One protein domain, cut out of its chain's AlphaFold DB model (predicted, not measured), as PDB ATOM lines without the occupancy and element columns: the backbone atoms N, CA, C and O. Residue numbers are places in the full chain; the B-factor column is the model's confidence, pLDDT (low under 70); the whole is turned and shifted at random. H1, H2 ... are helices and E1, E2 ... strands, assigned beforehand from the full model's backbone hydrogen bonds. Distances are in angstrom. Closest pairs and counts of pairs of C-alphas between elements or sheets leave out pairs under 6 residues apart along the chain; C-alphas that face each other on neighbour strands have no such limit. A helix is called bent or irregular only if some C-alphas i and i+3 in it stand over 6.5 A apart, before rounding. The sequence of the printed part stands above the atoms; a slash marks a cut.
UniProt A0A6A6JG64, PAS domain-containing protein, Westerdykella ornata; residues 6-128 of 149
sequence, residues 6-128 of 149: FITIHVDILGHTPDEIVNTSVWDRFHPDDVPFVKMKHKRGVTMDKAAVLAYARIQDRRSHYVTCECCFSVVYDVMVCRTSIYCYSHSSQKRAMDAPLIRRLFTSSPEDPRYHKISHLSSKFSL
ATOM      1  N   PHE A   6      49.519  20.917 248.557       56.03
ATOM      2  CA  PHE A   6      50.086  22.212 248.913       56.03
ATOM      3  C   PHE A   6      49.326  22.738 250.126       56.03
ATOM      4  O   PHE A   6      48.209  23.258 250.022       56.03
ATOM      5  N   ILE A   7      49.917  22.558 251.306       59.34
ATOM      6  CA  ILE A   7      49.429  23.216 252.516       59.34
ATOM      7  C   ILE A   7      50.168  24.539 252.644       59.34
ATOM      8  O   ILE A   7      51.377  24.560 252.873       59.34
ATOM      9  N   THR A   8      49.442  25.647 252.523       55.19
ATOM     10  CA  THR A   8      49.989  26.958 252.864       55.19
ATOM     11  C   THR A   8      49.970  27.087 254.381       55.19
ATOM     12  O   THR A   8      48.981  27.510 254.981       55.19
ATOM     13  N   ILE A   9      51.067  26.673 255.009       60.62
ATOM     14  CA  ILE A   9      51.339  26.952 256.417       60.62
ATOM     15  C   ILE A   9      51.928  28.362 256.488       60.62
ATOM     16  O   ILE A   9      52.958  28.643 255.883       60.62
ATOM     17  N   HIS A  10      51.254  29.264 257.196       62.47
ATOM     18  CA  HIS A  10      51.751  30.624 257.388       62.47
ATOM     19  C   HIS A  10      52.859  30.627 258.448       62.47
ATOM     20  O   HIS A  10      52.686  30.031 259.517       62.47
ATOM     21  N   VAL A  11      53.953  31.348 258.177       63.12
ATOM     22  CA  VAL A  11      55.050  31.582 259.139       63.12
ATOM     23  C   VAL A  11      54.502  32.130 260.455       63.12
ATOM     24  O   VAL A  11      54.932  31.729 261.530       63.12
ATOM     25  N   ASP A  12      53.477  32.978 260.373       61.88
ATOM     26  CA  ASP A  12      52.848  33.609 261.535       61.88
ATOM     27  C   ASP A  12      52.096  32.626 262.448       61.88
ATOM     28  O   ASP A  12      51.749  32.982 263.570       61.88
ATOM     29  N   ILE A  13      51.806  31.407 261.976       71.88
ATOM     30  CA  ILE A  13      50.987  30.429 262.708       71.88
ATOM     31  C   ILE A  13      51.833  29.288 263.281       71.88
ATOM     32  O   ILE A  13      51.649  28.934 264.441       71.88
ATOM     33  N   LEU A  14      52.737  28.712 262.482       76.38
ATOM     34  CA  LEU A  14      53.577  27.570 262.888       76.38
ATOM     35  C   LEU A  14      55.080  27.883 262.839       76.38
ATOM     36  O   LEU A  14      55.900  26.969 262.839       76.38
ATOM     37  N   GLY A  15      55.465  29.153 262.698       74.19
ATOM     38  CA  GLY A  15      56.863  29.589 262.790       74.19
ATOM     39  C   GLY A  15      57.802  29.056 261.703       74.19
ATOM     40  O   GLY A  15      59.003  29.303 261.783       74.19
ATOM     41  N   HIS A  16      57.282  28.326 260.716       74.12
ATOM     42  CA  HIS A  16      58.049  27.695 259.649       74.12
ATOM     43  C   HIS A  16      58.035  28.551 258.392       74.12
ATOM     44  O   HIS A  16      56.969  28.966 257.936       74.12
ATOM     45  N   THR A  17      59.212  28.776 257.815       73.50
ATOM     46  CA  THR A  17      59.338  29.439 256.512       73.50
ATOM     47  C   THR A  17      58.855  28.505 255.400       73.50
ATOM     48  O   THR A  17      59.024  27.296 255.530       73.50
ATOM     49  N   PRO A  18      58.267  29.007 254.298       69.25
ATOM     50  CA  PRO A  18      57.807  28.149 253.204       69.25
ATOM     51  C   PRO A  18      58.903  27.205 252.693       69.25
ATOM     52  O   PRO A  18      58.636  26.027 252.466       69.25
ATOM     53  N   ASP A  19      60.142  27.692 252.609       70.81
ATOM     54  CA  ASP A  19      61.303  26.930 252.136       70.81
ATOM     55  C   ASP A  19      61.637  25.718 253.026       70.81
ATOM     56  O   ASP A  19      62.061  24.684 252.520       70.81
ATOM     57  N   GLU A  20      61.389  25.799 254.339       71.62
ATOM     58  CA  GLU A  20      61.572  24.681 255.284       71.62
ATOM     59  C   GLU A  20      60.491  23.594 255.164       71.62
ATOM     60  O   GLU A  20      60.622  22.511 255.741       71.62
ATOM     61  N   ILE A  21      59.370  23.900 254.510       70.06
ATOM     62  CA  ILE A  21      58.208  23.004 254.418       70.06
ATOM     63  C   ILE A  21      58.141  22.360 253.037       70.06
ATOM     64  O   ILE A  21      57.704  21.211 252.912       70.06
ATOM     65  N   VAL A  22      58.599  23.073 252.006       67.50
ATOM     66  CA  VAL A  22      58.706  22.556 250.642       67.50
ATOM     67  C   VAL A  22      59.579  21.293 250.653       67.50
ATOM     68  O   VAL A  22      60.691  21.292 251.167       67.50
ATOM     69  N   ASN A  23      59.052  20.196 250.098       67.62
ATOM     70  CA  ASN A  23      59.646  18.846 250.071       67.62
ATOM     71  C   ASN A  23      59.654  18.057 251.391       67.62
ATOM     72  O   ASN A  23      60.248  16.980 251.443       67.62
ATOM     73  N   THR A  24      58.965  18.519 252.436       71.88
ATOM     74  CA  THR A  24      58.746  17.700 253.639       71.88
ATOM     75  C   THR A  24      57.382  17.018 253.608       71.88
ATOM     76  O   THR A  24      56.391  17.572 253.127       71.88
ATOM     77  N   SER A  25      57.318  15.791 254.127       78.19
ATOM     78  CA  SER A  25      56.052  15.083 254.294       78.19
ATOM     79  C   SER A  25      55.208  15.808 255.338       78.19
ATOM     80  O   SER A  25      55.556  15.890 256.515       78.19
ATOM     81  N   VAL A  26      54.050  16.307 254.914       75.75
ATOM     82  CA  VAL A  26      53.126  16.997 255.819       75.75
ATOM     83  C   VAL A  26      52.553  16.067 256.895       75.75
ATOM     84  O   VAL A  26      52.128  16.528 257.951       75.75
ATOM     85  N   TRP A  27      52.579  14.752 256.650       81.25
ATOM     86  CA  TRP A  27      52.097  13.725 257.576       81.25
ATOM     87  C   TRP A  27      52.899  13.673 258.870       81.25
ATOM     88  O   TRP A  27      52.317  13.393 259.913       81.25
ATOM     89  N   ASP A  28      54.191  13.985 258.804       81.81
ATOM     90  CA  ASP A  28      55.102  13.880 259.945       81.81
ATOM     91  C   ASP A  28      54.888  15.020 260.948       81.81
ATOM     92  O   ASP A  28      55.301  14.929 262.101       81.81
ATOM     93  N   ARG A  29      54.204  16.092 260.524       81.62
ATOM     94  CA  ARG A  29      53.904  17.258 261.364       81.62
ATOM     95  C   ARG A  29      52.551  17.180 262.054       81.62
ATOM     96  O   ARG A  29      52.297  17.944 262.981       81.62
ATOM     97  N   PHE A  30      51.661  16.297 261.611       85.62
ATOM     98  CA  PHE A  30      50.400  16.084 262.310       85.62
ATOM     99  C   PHE A  30      50.629  15.270 263.581       85.62
ATOM    100  O   PHE A  30      51.521  14.426 263.655       85.62
ATOM    101  N   HIS A  31      49.793  15.500 264.591       86.19
ATOM    102  CA  HIS A  31      49.782  14.636 265.765       86.19
ATOM    103  C   HIS A  31      49.502  13.177 265.348       86.19
ATOM    104  O   HIS A  31      48.597  12.967 264.536       86.19
ATOM    105  N   PRO A  32      50.203  12.166 265.903       87.69
ATOM    106  CA  PRO A  32      50.061  10.762 265.498       87.69
ATOM    107  C   PRO A  32      48.609  10.265 265.471       87.69
ATOM    108  O   PRO A  32      48.199   9.614 264.514       87.69
ATOM    109  N   ASP A  33      47.809  10.645 266.470       89.75
ATOM    110  CA  ASP A  33      46.378  10.300 266.540       89.75
ATOM    111  C   ASP A  33      45.532  10.921 265.416       89.75
ATOM    112  O   ASP A  33      44.504  10.369 265.022       89.75
ATOM    113  N   ASP A  34      45.951  12.076 264.892       86.25
ATOM    114  CA  ASP A  34      45.214  12.817 263.869       86.25
ATOM    115  C   ASP A  34      45.605  12.335 262.457       86.25
ATOM    116  O   ASP A  34      44.814  12.462 261.518       86.25
ATOM    117  N   VAL A  35      46.780  11.708 262.287       86.19
ATOM    118  CA  VAL A  35      47.286  11.221 260.986       86.19
ATOM    119  C   VAL A  35      46.291  10.301 260.257       86.19
ATOM    120  O   VAL A  35      46.022  10.559 259.076       86.19
ATOM    121  N   PRO A  36      45.692   9.263 260.881       87.38
ATOM    122  CA  PRO A  36      44.725   8.398 260.202       87.38
ATOM    123  C   PRO A  36      43.500   9.176 259.711       87.38
ATOM    124  O   PRO A  36      43.012   8.963 258.595       87.38
ATOM    125  N   PHE A  37      43.028  10.123 260.523       85.31
ATOM    126  CA  PHE A  37      41.879  10.956 260.200       85.31
ATOM    127  C   PHE A  37      42.174  11.898 259.030       85.31
ATOM    128  O   PHE A  37      41.392  11.952 258.073       85.31
ATOM    129  N   VAL A  38      43.307  12.604 259.061       84.00
ATOM    130  CA  VAL A  38      43.688  13.545 257.998       84.00
ATOM    131  C   VAL A  38      43.962  12.796 256.694       84.00
ATOM    132  O   VAL A  38      43.461  13.216 255.651       84.00
ATOM    133  N   LYS A  39      44.631  11.633 256.727       84.44
ATOM    134  CA  LYS A  39      44.833  10.787 255.532       84.44
ATOM    135  C   LYS A  39      43.512  10.333 254.914       84.44
ATOM    136  O   LYS A  39      43.336  10.421 253.698       84.44
ATOM    137  N   MET A  40      42.551   9.905 255.734       84.50
ATOM    138  CA  MET A  40      41.212   9.548 255.255       84.50
ATOM    139  C   MET A  40      40.501  10.752 254.618       84.50
ATOM    140  O   MET A  40      39.879  10.618 253.559       84.50
ATOM    141  N   LYS A  41      40.576  11.936 255.241       82.00
ATOM    142  CA  LYS A  41      39.982  13.170 254.700       82.00
ATOM    143  C   LYS A  41      40.656  13.613 253.409       82.00
ATOM    144  O   LYS A  41      39.934  14.027 252.509       82.00
ATOM    145  N   HIS A  42      41.975  13.473 253.314       82.06
ATOM    146  CA  HIS A  42      42.751  13.766 252.118       82.06
ATOM    147  C   HIS A  42      42.358  12.834 250.971       82.06
ATOM    148  O   HIS A  42      41.870  13.313 249.951       82.06
ATOM    149  N   LYS A  43      42.423  11.510 251.179       81.56
ATOM    150  CA  LYS A  43      42.019  10.512 250.173       81.56
ATOM    151  C   LYS A  43      40.595  10.766 249.685       81.56
ATOM    152  O   LYS A  43      40.349  10.871 248.493       81.56
ATOM    153  N   ARG A  44      39.653  10.948 250.615       79.25
ATOM    154  CA  ARG A  44      38.250  11.227 250.279       79.25
ATOM    155  C   ARG A  44      38.041  12.613 249.662       79.25
ATOM    156  O   ARG A  44      37.025  12.828 249.015       79.25
ATOM    157  N   GLY A  45      38.917  13.568 249.955       74.38
ATOM    158  CA  GLY A  45      38.910  14.905 249.376       74.38
ATOM    159  C   GLY A  45      39.261  14.844 247.902       74.38
ATOM    160  O   GLY A  45      38.490  15.356 247.099       74.38
ATOM    161  N   VAL A  46      40.361  14.154 247.583       74.19
ATOM    162  CA  VAL A  46      40.857  13.989 246.212       74.19
ATOM    163  C   VAL A  46      39.914  13.126 245.379       74.19
ATOM    164  O   VAL A  46      39.466  13.553 244.333       74.19
ATOM    165  N   THR A  47      39.492  11.959 245.876       73.50
ATOM    166  CA  THR A  47      38.607  11.056 245.108       73.50
ATOM    167  C   THR A  47      37.220  11.637 244.801       73.50
ATOM    168  O   THR A  47      36.512  11.104 243.958       73.50
ATOM    169  N   MET A  48      36.777  12.667 245.524       71.75
ATOM    170  CA  MET A  48      35.429  13.233 245.375       71.75
ATOM    171  C   MET A  48      35.452  14.718 244.990       71.75
ATOM    172  O   MET A  48      34.444  15.384 245.231       71.75
ATOM    173  N   ASP A  49      36.592  15.244 244.526       68.69
ATOM    174  CA  ASP A  49      36.777  16.649 244.125       68.69
ATOM    175  C   ASP A  49      36.128  17.651 245.090       68.69
ATOM    176  O   ASP A  49      35.326  18.519 244.731       68.69
ATOM    177  N   LYS A  50      36.401  17.484 246.391       71.69
ATOM    178  CA  LYS A  50      35.680  18.255 247.411       71.69
ATOM    179  C   LYS A  50      36.158  19.698 247.460       71.69
ATOM    180  O   LYS A  50      37.344  19.958 247.643       71.69
ATOM    181  N   ALA A  51      35.199  20.617 247.476       77.31
ATOM    182  CA  ALA A  51      35.427  22.027 247.766       77.31
ATOM    183  C   ALA A  51      35.056  22.390 249.214       77.31
ATOM    184  O   ALA A  51      34.120  21.821 249.790       77.31
ATOM    185  N   ALA A  52      35.776  23.373 249.766       74.50
ATOM    186  CA  ALA A  52      35.509  24.023 251.052       74.50
ATOM    187  C   ALA A  52      35.334  23.043 252.224       74.50
ATOM    188  O   ALA A  52      34.424  23.164 253.045       74.50
ATOM    189  N   VAL A  53      36.195  22.029 252.304       79.75
ATOM    190  CA  VAL A  53      36.186  21.087 253.421       79.75
ATOM    191  C   VAL A  53      36.902  21.713 254.604       79.75
ATOM    192  O   VAL A  53      38.090  22.004 254.533       79.75
ATOM    193  N   LEU A  54      36.179  21.852 255.712       83.69
ATOM    194  CA  LEU A  54      36.751  22.232 256.994       83.69
ATOM    195  C   LEU A  54      37.160  20.979 257.782       83.69
ATOM    196  O   LEU A  54      36.377  20.030 257.925       83.69
ATOM    197  N   ALA A  55      38.389  20.975 258.283       85.50
ATOM    198  CA  ALA A  55      38.942  19.957 259.163       85.50
ATOM    199  C   ALA A  55      39.663  20.622 260.339       85.50
ATOM    200  O   ALA A  55      40.220  21.703 260.194       85.50
ATOM    201  N   TYR A  56      39.667  19.956 261.488       88.06
ATOM    202  CA  TYR A  56      40.432  20.376 262.655       88.06
ATOM    203  C   TYR A  56      41.488  19.317 262.926       88.06
ATOM    204  O   TYR A  56      41.168  18.126 262.922       88.06
ATOM    205  N   ALA A  57      42.733  19.747 263.095       87.25
ATOM    206  CA  ALA A  57      43.855  18.858 263.355       87.25
ATOM    207  C   ALA A  57      44.919  19.591 264.167       87.25
ATOM    208  O   ALA A  57      45.075  20.811 264.053       87.25
ATOM    209  N   ARG A  58      45.654  18.839 264.981       89.06
ATOM    210  CA  ARG A  58      46.809  19.354 265.711       89.06
ATOM    211  C   ARG A  58      48.041  19.250 264.826       89.06
ATOM    212  O   ARG A  58      48.369  18.164 264.342       89.06
ATOM    213  N   ILE A  59      48.709  20.378 264.628       87.44
ATOM    214  CA  ILE A  59      49.918  20.478 263.811       87.44
ATOM    215  C   ILE A  59      51.069  20.911 264.706       87.44
ATOM    216  O   ILE A  59      50.902  21.753 265.589       87.44
ATOM    217  N   GLN A  60      52.227  20.301 264.495       86.38
ATOM    218  CA  GLN A  60      53.447  20.637 265.196       86.38
ATOM    219  C   GLN A  60      54.015  21.971 264.684       86.38
ATOM    220  O   GLN A  60      54.225  22.155 263.484       86.38
ATOM    221  N   ASP A  61      54.243  22.895 265.611       84.94
ATOM    222  CA  ASP A  61      54.972  24.150 265.426       84.94
ATOM    223  C   ASP A  61      56.493  23.900 265.421       84.94
ATOM    224  O   ASP A  61      56.968  22.861 265.896       84.94
ATOM    225  N   ARG A  62      57.284  24.884 264.975       81.75
ATOM    226  CA  ARG A  62      58.756  24.819 264.932       81.75
ATOM    227  C   ARG A  62      59.394  24.467 266.278       81.75
ATOM    228  O   ARG A  62      60.487  23.912 266.322       81.75
ATOM    229  N   ARG A  63      58.717  24.780 267.385       83.06
ATOM    230  CA  ARG A  63      59.162  24.487 268.760       83.06
ATOM    231  C   ARG A  63      58.741  23.101 269.267       83.06
ATOM    232  O   ARG A  63      58.820  22.846 270.464       83.06
ATOM    233  N   SER A  64      58.253  22.231 268.383       83.12
ATOM    234  CA  SER A  64      57.724  20.900 268.708       83.12
ATOM    235  C   SER A  64      56.477  20.895 269.604       83.12
ATOM    236  O   SER A  64      56.124  19.858 270.163       83.12
ATOM    237  N   HIS A  65      55.770  22.023 269.709       86.56
ATOM    238  CA  HIS A  65      54.465  22.107 270.364       86.56
ATOM    239  C   HIS A  65      53.343  21.811 269.369       86.56
ATOM    240  O   HIS A  65      53.449  22.159 268.199       86.56
ATOM    241  N   TYR A  66      52.251  21.207 269.830       87.94
ATOM    242  CA  TYR A  66      51.080  20.965 268.990       87.94
ATOM    243  C   TYR A  66      50.073  22.104 269.123       87.94
ATOM    244  O   TYR A  66      49.569  22.372 270.213       87.94
ATOM    245  N   VAL A  67      49.750  22.736 267.999       87.00
ATOM    246  CA  VAL A  67      48.747  23.797 267.901       87.00
ATOM    247  C   VAL A  67      47.510  23.238 267.211       87.00
ATOM    248  O   VAL A  67      47.600  22.609 266.157       87.00
ATOM    249  N   THR A  68      46.335  23.456 267.801       88.19
ATOM    250  CA  THR A  68      45.066  23.101 267.159       88.19
ATOM    251  C   THR A  68      44.781  24.089 266.040       88.19
ATOM    252  O   THR A  68      44.570  25.281 266.279       88.19
ATOM    253  N   CYS A  69      44.742  23.585 264.814       86.19
ATOM    254  CA  CYS A  69      44.495  24.387 263.632       86.19
ATOM    255  C   CYS A  69      43.166  24.012 262.979       86.19
ATOM    256  O   CYS A  69      42.769  22.844 262.927       86.19
ATOM    257  N   GLU A  70      42.499  25.015 262.421       86.38
ATOM    258  CA  GLU A  70      41.445  24.820 261.437       86.38
ATOM    259  C   GLU A  70      42.080  24.816 260.037       86.38
ATOM    260  O   GLU A  70      42.850  25.700 259.665       86.38
ATOM    261  N   CYS A  71      41.777  23.785 259.263       84.38
ATOM    262  CA  CYS A  71      42.270  23.581 257.911       84.38
ATOM    263  C   CYS A  71      41.074  23.604 256.965       84.38
ATOM    264  O   CYS A  71      40.234  22.702 256.994       84.38
ATOM    265  N   CYS A  72      40.985  24.639 256.135       84.25
ATOM    266  CA  CYS A  72      40.010  24.706 255.056       84.25
ATOM    267  C   CYS A  72      40.709  24.315 253.757       84.25
ATOM    268  O   CYS A  72      41.698  24.947 253.388       84.25
ATOM    269  N   PHE A  73      40.229  23.278 253.074       82.88
ATOM    270  CA  PHE A  73      40.832  22.825 251.826       82.88
ATOM    271  C   PHE A  73      39.814  22.598 250.716       82.88
ATOM    272  O   PHE A  73      38.665  22.220 250.953       82.88
ATOM    273  N   SER A  74      40.286  22.794 249.493       78.94
ATOM    274  CA  SER A  74      39.583  22.450 248.262       78.94
ATOM    275  C   SER A  74      40.522  21.653 247.368       78.94
ATOM    276  O   SER A  74      41.727  21.906 247.349       78.94
ATOM    277  N   VAL A  75      39.972  20.690 246.640       75.38
ATOM    278  CA  VAL A  75      40.705  19.942 245.619       75.38
ATOM    279  C   VAL A  75      40.401  20.544 244.254       75.38
ATOM    280  O   VAL A  75      39.245  20.816 243.936       75.38
ATOM    281  N   VAL A  76      41.455  20.788 243.481       70.00
ATOM    282  CA  VAL A  76      41.390  21.276 242.106       70.00
ATOM    283  C   VAL A  76      42.222  20.318 241.262       70.00
ATOM    284  O   VAL A  76      43.447  20.292 241.387       70.00
ATOM    285  N   TYR A  77      41.553  19.518 240.429       70.56
ATOM    286  CA  TYR A  77      42.158  18.365 239.753       70.56
ATOM    287  C   TYR A  77      42.743  17.390 240.791       70.56
ATOM    288  O   TYR A  77      42.030  16.955 241.683       70.56
ATOM    289  N   ASP A  78      44.048  17.126 240.758       65.38
ATOM    290  CA  ASP A  78      44.740  16.292 241.752       65.38
ATOM    291  C   ASP A  78      45.484  17.113 242.817       65.38
ATOM    292  O   ASP A  78      46.244  16.575 243.628       65.38
ATOM    293  N   VAL A  79      45.277  18.433 242.823       67.19
ATOM    294  CA  VAL A  79      45.982  19.364 243.700       67.19
ATOM    295  C   VAL A  79      45.069  19.797 244.839       67.19
ATOM    296  O   VAL A  79      44.032  20.429 244.637       67.19
ATOM    297  N   MET A  80      45.469  19.490 246.071       72.06
ATOM    298  CA  MET A  80      44.793  20.001 247.261       72.06
ATOM    299  C   MET A  80      45.395  21.346 247.657       72.06
ATOM    300  O   MET A  80      46.582  21.424 247.971       72.06
ATOM    301  N   VAL A  81      44.553  22.379 247.694       78.38
ATOM    302  CA  VAL A  81      44.899  23.712 248.194       78.38
ATOM    303  C   VAL A  81      44.292  23.871 249.578       78.38
ATOM    304  O   VAL A  81      43.069  23.812 249.733       78.38
ATOM    305  N   CYS A  82      45.138  24.061 250.589       78.56
ATOM    306  CA  CYS A  82      44.705  24.191 251.976       78.56
ATOM    307  C   CYS A  82      45.161  25.513 252.601       78.56
ATOM    308  O   CYS A  82      46.331  25.880 252.522       78.56
ATOM    309  N   ARG A  83      44.221  26.194 253.268       79.06
ATOM    310  CA  ARG A  83      44.492  27.274 254.216       79.06
ATOM    311  C   ARG A  83      44.436  26.720 255.635       79.06
ATOM    312  O   ARG A  83      43.403  26.185 256.043       79.06
ATOM    313  N   THR A  84      45.495  26.957 256.394       80.25
ATOM    314  CA  THR A  84      45.569  26.648 257.823       80.25
ATOM    315  C   THR A  84      45.483  27.939 258.635       80.25
ATOM    316  O   THR A  84      46.173  28.910 258.328       80.25
ATOM    317  N   SER A  85      44.643  27.970 259.669       80.69
ATOM    318  CA  SER A  85      44.631  29.027 260.689       80.69
ATOM    319  C   SER A  85      44.557  28.440 262.095       80.69
ATOM    320  O   SER A  85      44.151  27.293 262.279       80.69
ATOM    321  N   ILE A  86      44.991  29.203 263.103       83.25
ATOM    322  CA  ILE A  86      44.845  28.798 264.507       83.25
ATOM    323  C   ILE A  86      43.354  28.697 264.810       83.25
ATOM    324  O   ILE A  86      42.593  29.618 264.505       83.25
ATOM    325  N   TYR A  87      42.939  27.579 265.402       79.19
ATOM    326  CA  TYR A  87      41.558  27.429 265.824       79.19
ATOM    327  C   TYR A  87      41.273  28.369 266.999       79.19
ATOM    328  O   TYR A  87      41.633  28.095 268.142       79.19
ATOM    329  N   CYS A  88      40.593  29.471 266.702       75.44
ATOM    330  CA  CYS A  88      40.053  30.394 267.689       75.44
ATOM    331  C   CYS A  88      38.535  30.415 267.535       75.44
ATOM    332  O   CYS A  88      38.039  30.638 266.424       75.44
ATOM    333  N   TYR A  89      37.797  30.239 268.638       72.31
ATOM    334  CA  TYR A  89      36.338  30.377 268.665       72.31
ATOM    335  C   TYR A  89      35.949  31.841 268.419       72.31
ATOM    336  O   TYR A  89      35.699  32.626 269.327       72.31
ATOM    337  N   SER A  90      35.983  32.220 267.149       72.75
ATOM    338  CA  SER A  90      35.799  33.573 266.646       72.75
ATOM    339  C   SER A  90      34.639  33.592 265.662       72.75
ATOM    340  O   SER A  90      34.299  32.573 265.051       72.75
ATOM    341  N   HIS A  91      34.058  34.773 265.464       70.94
ATOM    342  CA  HIS A  91      32.977  34.978 264.500       70.94
ATOM    343  C   HIS A  91      33.363  34.494 263.086       70.94
ATOM    344  O   HIS A  91      32.567  33.865 262.392       70.94
ATOM    345  N   SER A  92      34.623  34.693 262.681       71.31
ATOM    346  CA  SER A  92      35.149  34.227 261.391       71.31
ATOM    347  C   SER A  92      35.239  32.698 261.282       71.31
ATOM    348  O   SER A  92      34.950  32.152 260.217       71.31
ATOM    349  N   SER A  93      35.613  31.997 262.361       73.19
ATOM    350  CA  SER A  93      35.654  30.523 262.369       73.19
ATOM    351  C   SER A  93      34.242  29.929 262.327       73.19
ATOM    352  O   SER A  93      33.977  29.017 261.543       73.19
ATOM    353  N   GLN A  94      33.294  30.516 263.068       78.06
ATOM    354  CA  GLN A  94      31.883  30.113 263.013       78.06
ATOM    355  C   GLN A  94      31.294  30.311 261.615       78.06
ATOM    356  O   GLN A  94      30.675  29.395 261.074       78.06
ATOM    357  N   LYS A  95      31.558  31.463 260.985       79.25
ATOM    358  CA  LYS A  95      31.128  31.724 259.608       79.25
ATOM    359  C   LYS A  95      31.664  30.666 258.642       79.25
ATOM    360  O   LYS A  95      30.889  30.103 257.879       79.25
ATOM    361  N   ARG A  96      32.952  30.305 258.723       76.19
ATOM    362  CA  ARG A  96      33.520  29.208 257.913       76.19
ATOM    363  C   ARG A  96      32.841  27.868 258.179       76.19
ATOM    364  O   ARG A  96      32.577  27.136 257.229       76.19
ATOM    365  N   ALA A  97      32.553  27.545 259.438       81.00
ATOM    366  CA  ALA A  97      31.862  26.310 259.799       81.00
ATOM    367  C   ALA A  97      30.433  26.246 259.225       81.00
ATOM    368  O   ALA A  97      29.979  25.159 258.865       81.00
ATOM    369  N   MET A  98      29.756  27.391 259.088       80.00
ATOM    370  CA  MET A  98      28.433  27.491 258.461       80.00
ATOM    371  C   MET A  98      28.488  27.513 256.925       80.00
ATOM    372  O   MET A  98      27.687  26.842 256.274       80.00
ATOM    373  N   ASP A  99      29.448  28.236 256.344       78.44
ATOM    374  CA  ASP A  99      29.577  28.423 254.895       78.44
ATOM    375  C   ASP A  99      30.117  27.163 254.200       78.44
ATOM    376  O   ASP A  99      29.667  26.811 253.109       78.44
ATOM    377  N   ALA A 100      31.049  26.437 254.829       77.88
ATOM    378  CA  ALA A 100      31.699  25.261 254.244       77.88
ATOM    379  C   ALA A 100      30.703  24.176 253.765       77.88
ATOM    380  O   ALA A 100      30.802  23.741 252.613       77.88
ATOM    381  N   PRO A 101      29.702  23.747 254.564       77.88
ATOM    382  CA  PRO A 101      28.669  22.821 254.098       77.88
ATOM    383  C   PRO A 101      27.845  23.347 252.917       77.88
ATOM    384  O   PRO A 101      27.478  22.560 252.042       77.88
ATOM    385  N   LEU A 102      27.549  24.651 252.884       77.00
ATOM    386  CA  LEU A 102      26.764  25.280 251.818       77.00
ATOM    387  C   LEU A 102      27.554  25.315 250.510       77.00
ATOM    388  O   LEU A 102      27.067  24.831 249.490       77.00
ATOM    389  N   ILE A 103      28.795  25.802 250.564       71.88
ATOM    390  CA  ILE A 103      29.712  25.822 249.420       71.88
ATOM    391  C   ILE A 103      29.903  24.402 248.903       71.88
ATOM    392  O   ILE A 103      29.740  24.145 247.714       71.88
ATOM    393  N   ARG A 104      30.146  23.436 249.789       72.31
ATOM    394  CA  ARG A 104      30.284  22.046 249.368       72.31
ATOM    395  C   ARG A 104      29.051  21.531 248.629       72.31
ATOM    396  O   ARG A 104      29.225  20.880 247.610       72.31
ATOM    397  N   ARG A 105      27.830  21.821 249.097       72.62
ATOM    398  CA  ARG A 105      26.594  21.424 248.391       72.62
ATOM    399  C   ARG A 105      26.512  22.029 246.989       72.62
ATOM    400  O   ARG A 105      26.100  21.340 246.056       72.62
ATOM    401  N   LEU A 106      26.923  23.288 246.846       70.19
ATOM    402  CA  LEU A 106      26.971  23.975 245.556       70.19
ATOM    403  C   LEU A 106      27.943  23.281 244.590       70.19
ATOM    404  O   LEU A 106      27.564  23.010 243.458       70.19
ATOM    405  N   PHE A 107      29.135  22.906 245.060       62.78
ATOM    406  CA  PHE A 107      30.160  22.241 244.244       62.78
ATOM    407  C   PHE A 107      29.963  20.725 244.070       62.78
ATOM    408  O   PHE A 107      30.551  20.140 243.172       62.78
ATOM    409  N   THR A 108      29.129  20.067 244.885       59.50
ATOM    410  CA  THR A 108      28.733  18.659 244.668       59.50
ATOM    411  C   THR A 108      27.602  18.495 243.652       59.50
ATOM    412  O   THR A 108      27.235  17.369 243.329       59.50
ATOM    413  N   SER A 109      26.999  19.597 243.201       51.62
ATOM    414  CA  SER A 109      25.998  19.560 242.134       51.62
ATOM    415  C   SER A 109      26.743  19.360 240.811       51.62
ATOM    416  O   SER A 109      27.672  20.109 240.530       51.62
ATOM    417  N   SER A 110      26.378  18.318 240.057       46.72
ATOM    418  CA  SER A 110      27.015  17.917 238.790       46.72
ATOM    419  C   SER A 110      27.254  19.112 237.847       46.72
ATOM    420  O   SER A 110      26.429  20.026 237.837       46.72
ATOM    421  N   PRO A 111      28.302  19.107 237.000       52.69
ATOM    422  CA  PRO A 111      28.450  20.072 235.902       52.69
ATOM    423  C   PRO A 111      27.222  20.132 234.973       52.69
ATOM    424  O   PRO A 111      26.945  21.171 234.380       52.69
ATOM    425  N   GLU A 112      26.461  19.033 234.886       46.84
ATOM    426  CA  GLU A 112      25.198  18.952 234.136       46.84
ATOM    427  C   GLU A 112      23.986  19.511 234.899       46.84
ATOM    428  O   GLU A 112      22.883  19.596 234.359       46.84
ATOM    429  N   ASP A 113      24.158  19.906 236.162       48.50
ATOM    430  CA  ASP A 113      23.098  20.520 236.950       48.50
ATOM    431  C   ASP A 113      22.934  21.996 236.524       48.50
ATOM    432  O   ASP A 113      23.882  22.788 236.620       48.50
ATOM    433  N   PRO A 114      21.727  22.435 236.115       48.12
ATOM    434  CA  PRO A 114      21.443  23.832 235.772       48.12
ATOM    435  C   PRO A 114      21.777  24.825 236.894       48.12
ATOM    436  O   PRO A 114      21.853  26.031 236.661       48.12
ATOM    437  N   ARG A 115      21.956  24.353 238.134       47.38
ATOM    438  CA  ARG A 115      22.387  25.176 239.272       47.38
ATOM    439  C   ARG A 115      23.876  25.510 239.238       47.38
ATOM    440  O   ARG A 115      24.229  26.590 239.703       47.38
ATOM    441  N   TYR A 116      24.721  24.665 238.644       47.75
ATOM    442  CA  TYR A 116      26.143  24.961 238.427       47.75
ATOM    443  C   TYR A 116      26.298  26.203 237.524       47.75
ATOM    444  O   TYR A 116      27.048  27.130 237.835       47.75
ATOM    445  N   HIS A 117      25.433  26.315 236.508       51.62
ATOM    446  CA  HIS A 117      25.291  27.484 235.626       51.62
ATOM    447  C   HIS A 117      24.708  28.736 236.305       51.62
ATOM    448  O   HIS A 117      24.725  29.816 235.722       51.62
ATOM    449  N   LYS A 118      24.173  28.645 237.528       44.88
ATOM    450  CA  LYS A 118      23.706  29.833 238.270       44.88
ATOM    451  C   LYS A 118      24.809  30.454 239.118       44.88
ATOM    452  O   LYS A 118      24.771  31.653 239.372       44.88
ATOM    453  N   ILE A 119      25.819  29.675 239.508       48.31
ATOM    454  CA  ILE A 119      26.993  30.199 240.220       48.31
ATOM    455  C   ILE A 119      27.858  31.037 239.262       48.31
ATOM    456  O   ILE A 119      28.460  32.020 239.692       48.31
ATOM    457  N   SER A 120      27.819  30.739 237.952       50.88
ATOM    458  CA  SER A 120      28.413  31.600 236.918       50.88
ATOM    459  C   SER A 120      27.811  33.005 236.860       50.88
ATOM    460  O   SER A 120      28.512  33.955 236.535       50.88
ATOM    461  N   HIS A 121      26.550  33.160 237.270       44.81
ATOM    462  CA  HIS A 121      25.843  34.441 237.288       44.81
ATOM    463  C   HIS A 121      25.968  35.190 238.625       44.81
ATOM    464  O   HIS A 121      25.628  36.369 238.696       44.81
ATOM    465  N   LEU A 122      26.462  34.537 239.686       46.25
ATOM    466  CA  LEU A 122      26.623  35.155 241.009       46.25
ATOM    467  C   LEU A 122      27.875  36.045 241.104       46.25
ATOM    468  O   LEU A 122      27.989  36.855 242.022       46.25
ATOM    469  N   SER A 123      28.818  35.919 240.165       41.94
ATOM    470  CA  SER A 123      29.902  36.886 239.990       41.94
ATOM    471  C   SER A 123      30.453  36.834 238.568       41.94
ATOM    472  O   SER A 123      30.632  35.752 238.014       41.94
ATOM    473  N   SER A 124      30.839  37.986 238.018       41.25
ATOM    474  CA  SER A 124      31.506  38.104 236.712       41.25
ATOM    475  C   SER A 124      32.828  37.325 236.597       41.25
ATOM    476  O   SER A 124      33.355  37.187 235.499       41.25
ATOM    477  N   LYS A 125      33.358  36.777 237.702       45.59
ATOM    478  CA  LYS A 125      34.547  35.906 237.724       45.59
ATOM    479  C   LYS A 125      34.253  34.448 237.362       45.59
ATOM    480  O   LYS A 125      35.189  33.715 237.055       45.59
ATOM    481  N   PHE A 126      32.991  34.023 237.417       43.72
ATOM    482  CA  PHE A 126      32.579  32.657 237.080       43.72
ATOM    483  C   PHE A 126      31.965  32.551 235.673       43.72
ATOM    484  O   PHE A 126      31.593  31.455 235.255       43.72
ATOM    485  N   SER A 127      31.895  33.654 234.921       41.16
ATOM    486  CA  SER A 127      31.525  33.667 233.502       41.16
ATOM    487  C   SER A 127      32.658  33.115 232.631       41.16
ATOM    488  O   SER A 127      33.250  33.832 231.827       41.16
ATOM    489  N   LEU A 128      32.980  31.832 232.777       44.62
ATOM    490  CA  LEU A 128      33.741  31.116 231.762       44.62
ATOM    491  C   LEU A 128      32.744  30.696 230.684       44.62
ATOM    492  O   LEU A 128      31.982  29.747 230.840       44.62
TER     493      LEU A 128
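AT A GLANCE: This is residues 6 to 128 of the 149 residues of the protein "PAS domain-containing protein" of Westerdykella ornata (UniProt A0A6A6JG64). A strongly twisted sheet of four strands lies between two helices, H4 over one face and H5 over the other. The short helices H1, H2 and H3 gather near one end of the sheet; far off at the other end, residues 109 to 114 stick out and lead to the small helix H6. The 123 printed residues hold, in chain order, E1 H1 H2 H3 H4 E2 E3 E4 H5 H6, of mixed class. The sheet, in order E1 E4 E3 E2, is mixed. The whole is only just compact, close to loose, with a radius of gyration of the C-alphas of 16.0 A, and elongated, spanning 50 by 31 by 27 A.

HOW THE PARTS SIT: E2, residues 53 to 60, E3, residues 66 to 76, and E4, residues 79 to 86, form a meander, each strand the antiparallel neighbour of the one before, through two hairpins. N 55 and O 71 are 2.8 A apart, and N 72 and O 83 are 2.9 A apart, within hydrogen-bond range. E1, residues 6 to 8, is an edge strand parallel to E4, with N 6 and O 80 at 3.0 A. E2 bends by 54 degrees at residue 56 and E3 by 56 degrees at residue 69. H5, residues 91 to 107, and H4, residues 35 to 46, are on opposite faces: three layers, helices on both faces of a sheet. H5 lies over E3 and E2 at a height over the sheet of 9.2 A, along the strands; its closest C-alphas to E2 are Ala 100 and Val 53, 6.2 A. H4, at 8.2 A, is only just over E3, with 3 C-alphas falling on it; C-alphas 46 and 75 are the closest, 6.0 A. H1, residues 11 to 14, and H2, residues 18 to 21, only graze the sheet, H2 only just on it with 5 pairs of C-alphas within 10 A. H3, residues 26 to 29, is on the same face as H4, over none of the strands. H6, residues 116 to 122, is not on the sheet; it is close to but not clearly touching H5, Leu 106 to Tyr 116 being the closest C-alphas, 7.2 A. Every O i to N i+4 pair is within hydrogen-bond range in H4, 11 of 13 in H5 and 1 of 3 in H6, which has 3 of 4 O i to N i+3 pairs; H1, H2 and H3 are too short for an i+4 pair.

IN THESE COORDINATES: E1 begins at C-alpha 6 (50.086, 22.212, 248.913). E2 is 20.9 A long, E3 28.6 A, E4 22.9 A, H4 16.3 A, H5 24.1 A and H6 10.5 A. H5 has a kink of 32 degrees near residue 101 and is neither bent nor irregular, but only just: C-alphas 98 and 101 are 6.4 A apart. H6 ends at C-alpha 122 (26.623, 35.155, 241.009).

THE WHOLE: The C-alphas of Arg 63 and Pro 114, 50.1 A apart, are the two farthest apart. The printed part has no cut, and no link is long. Mean pLDDT of the printed part is 72.1; residues 107 to 128 and 6 to 12 are among the 35 under 70.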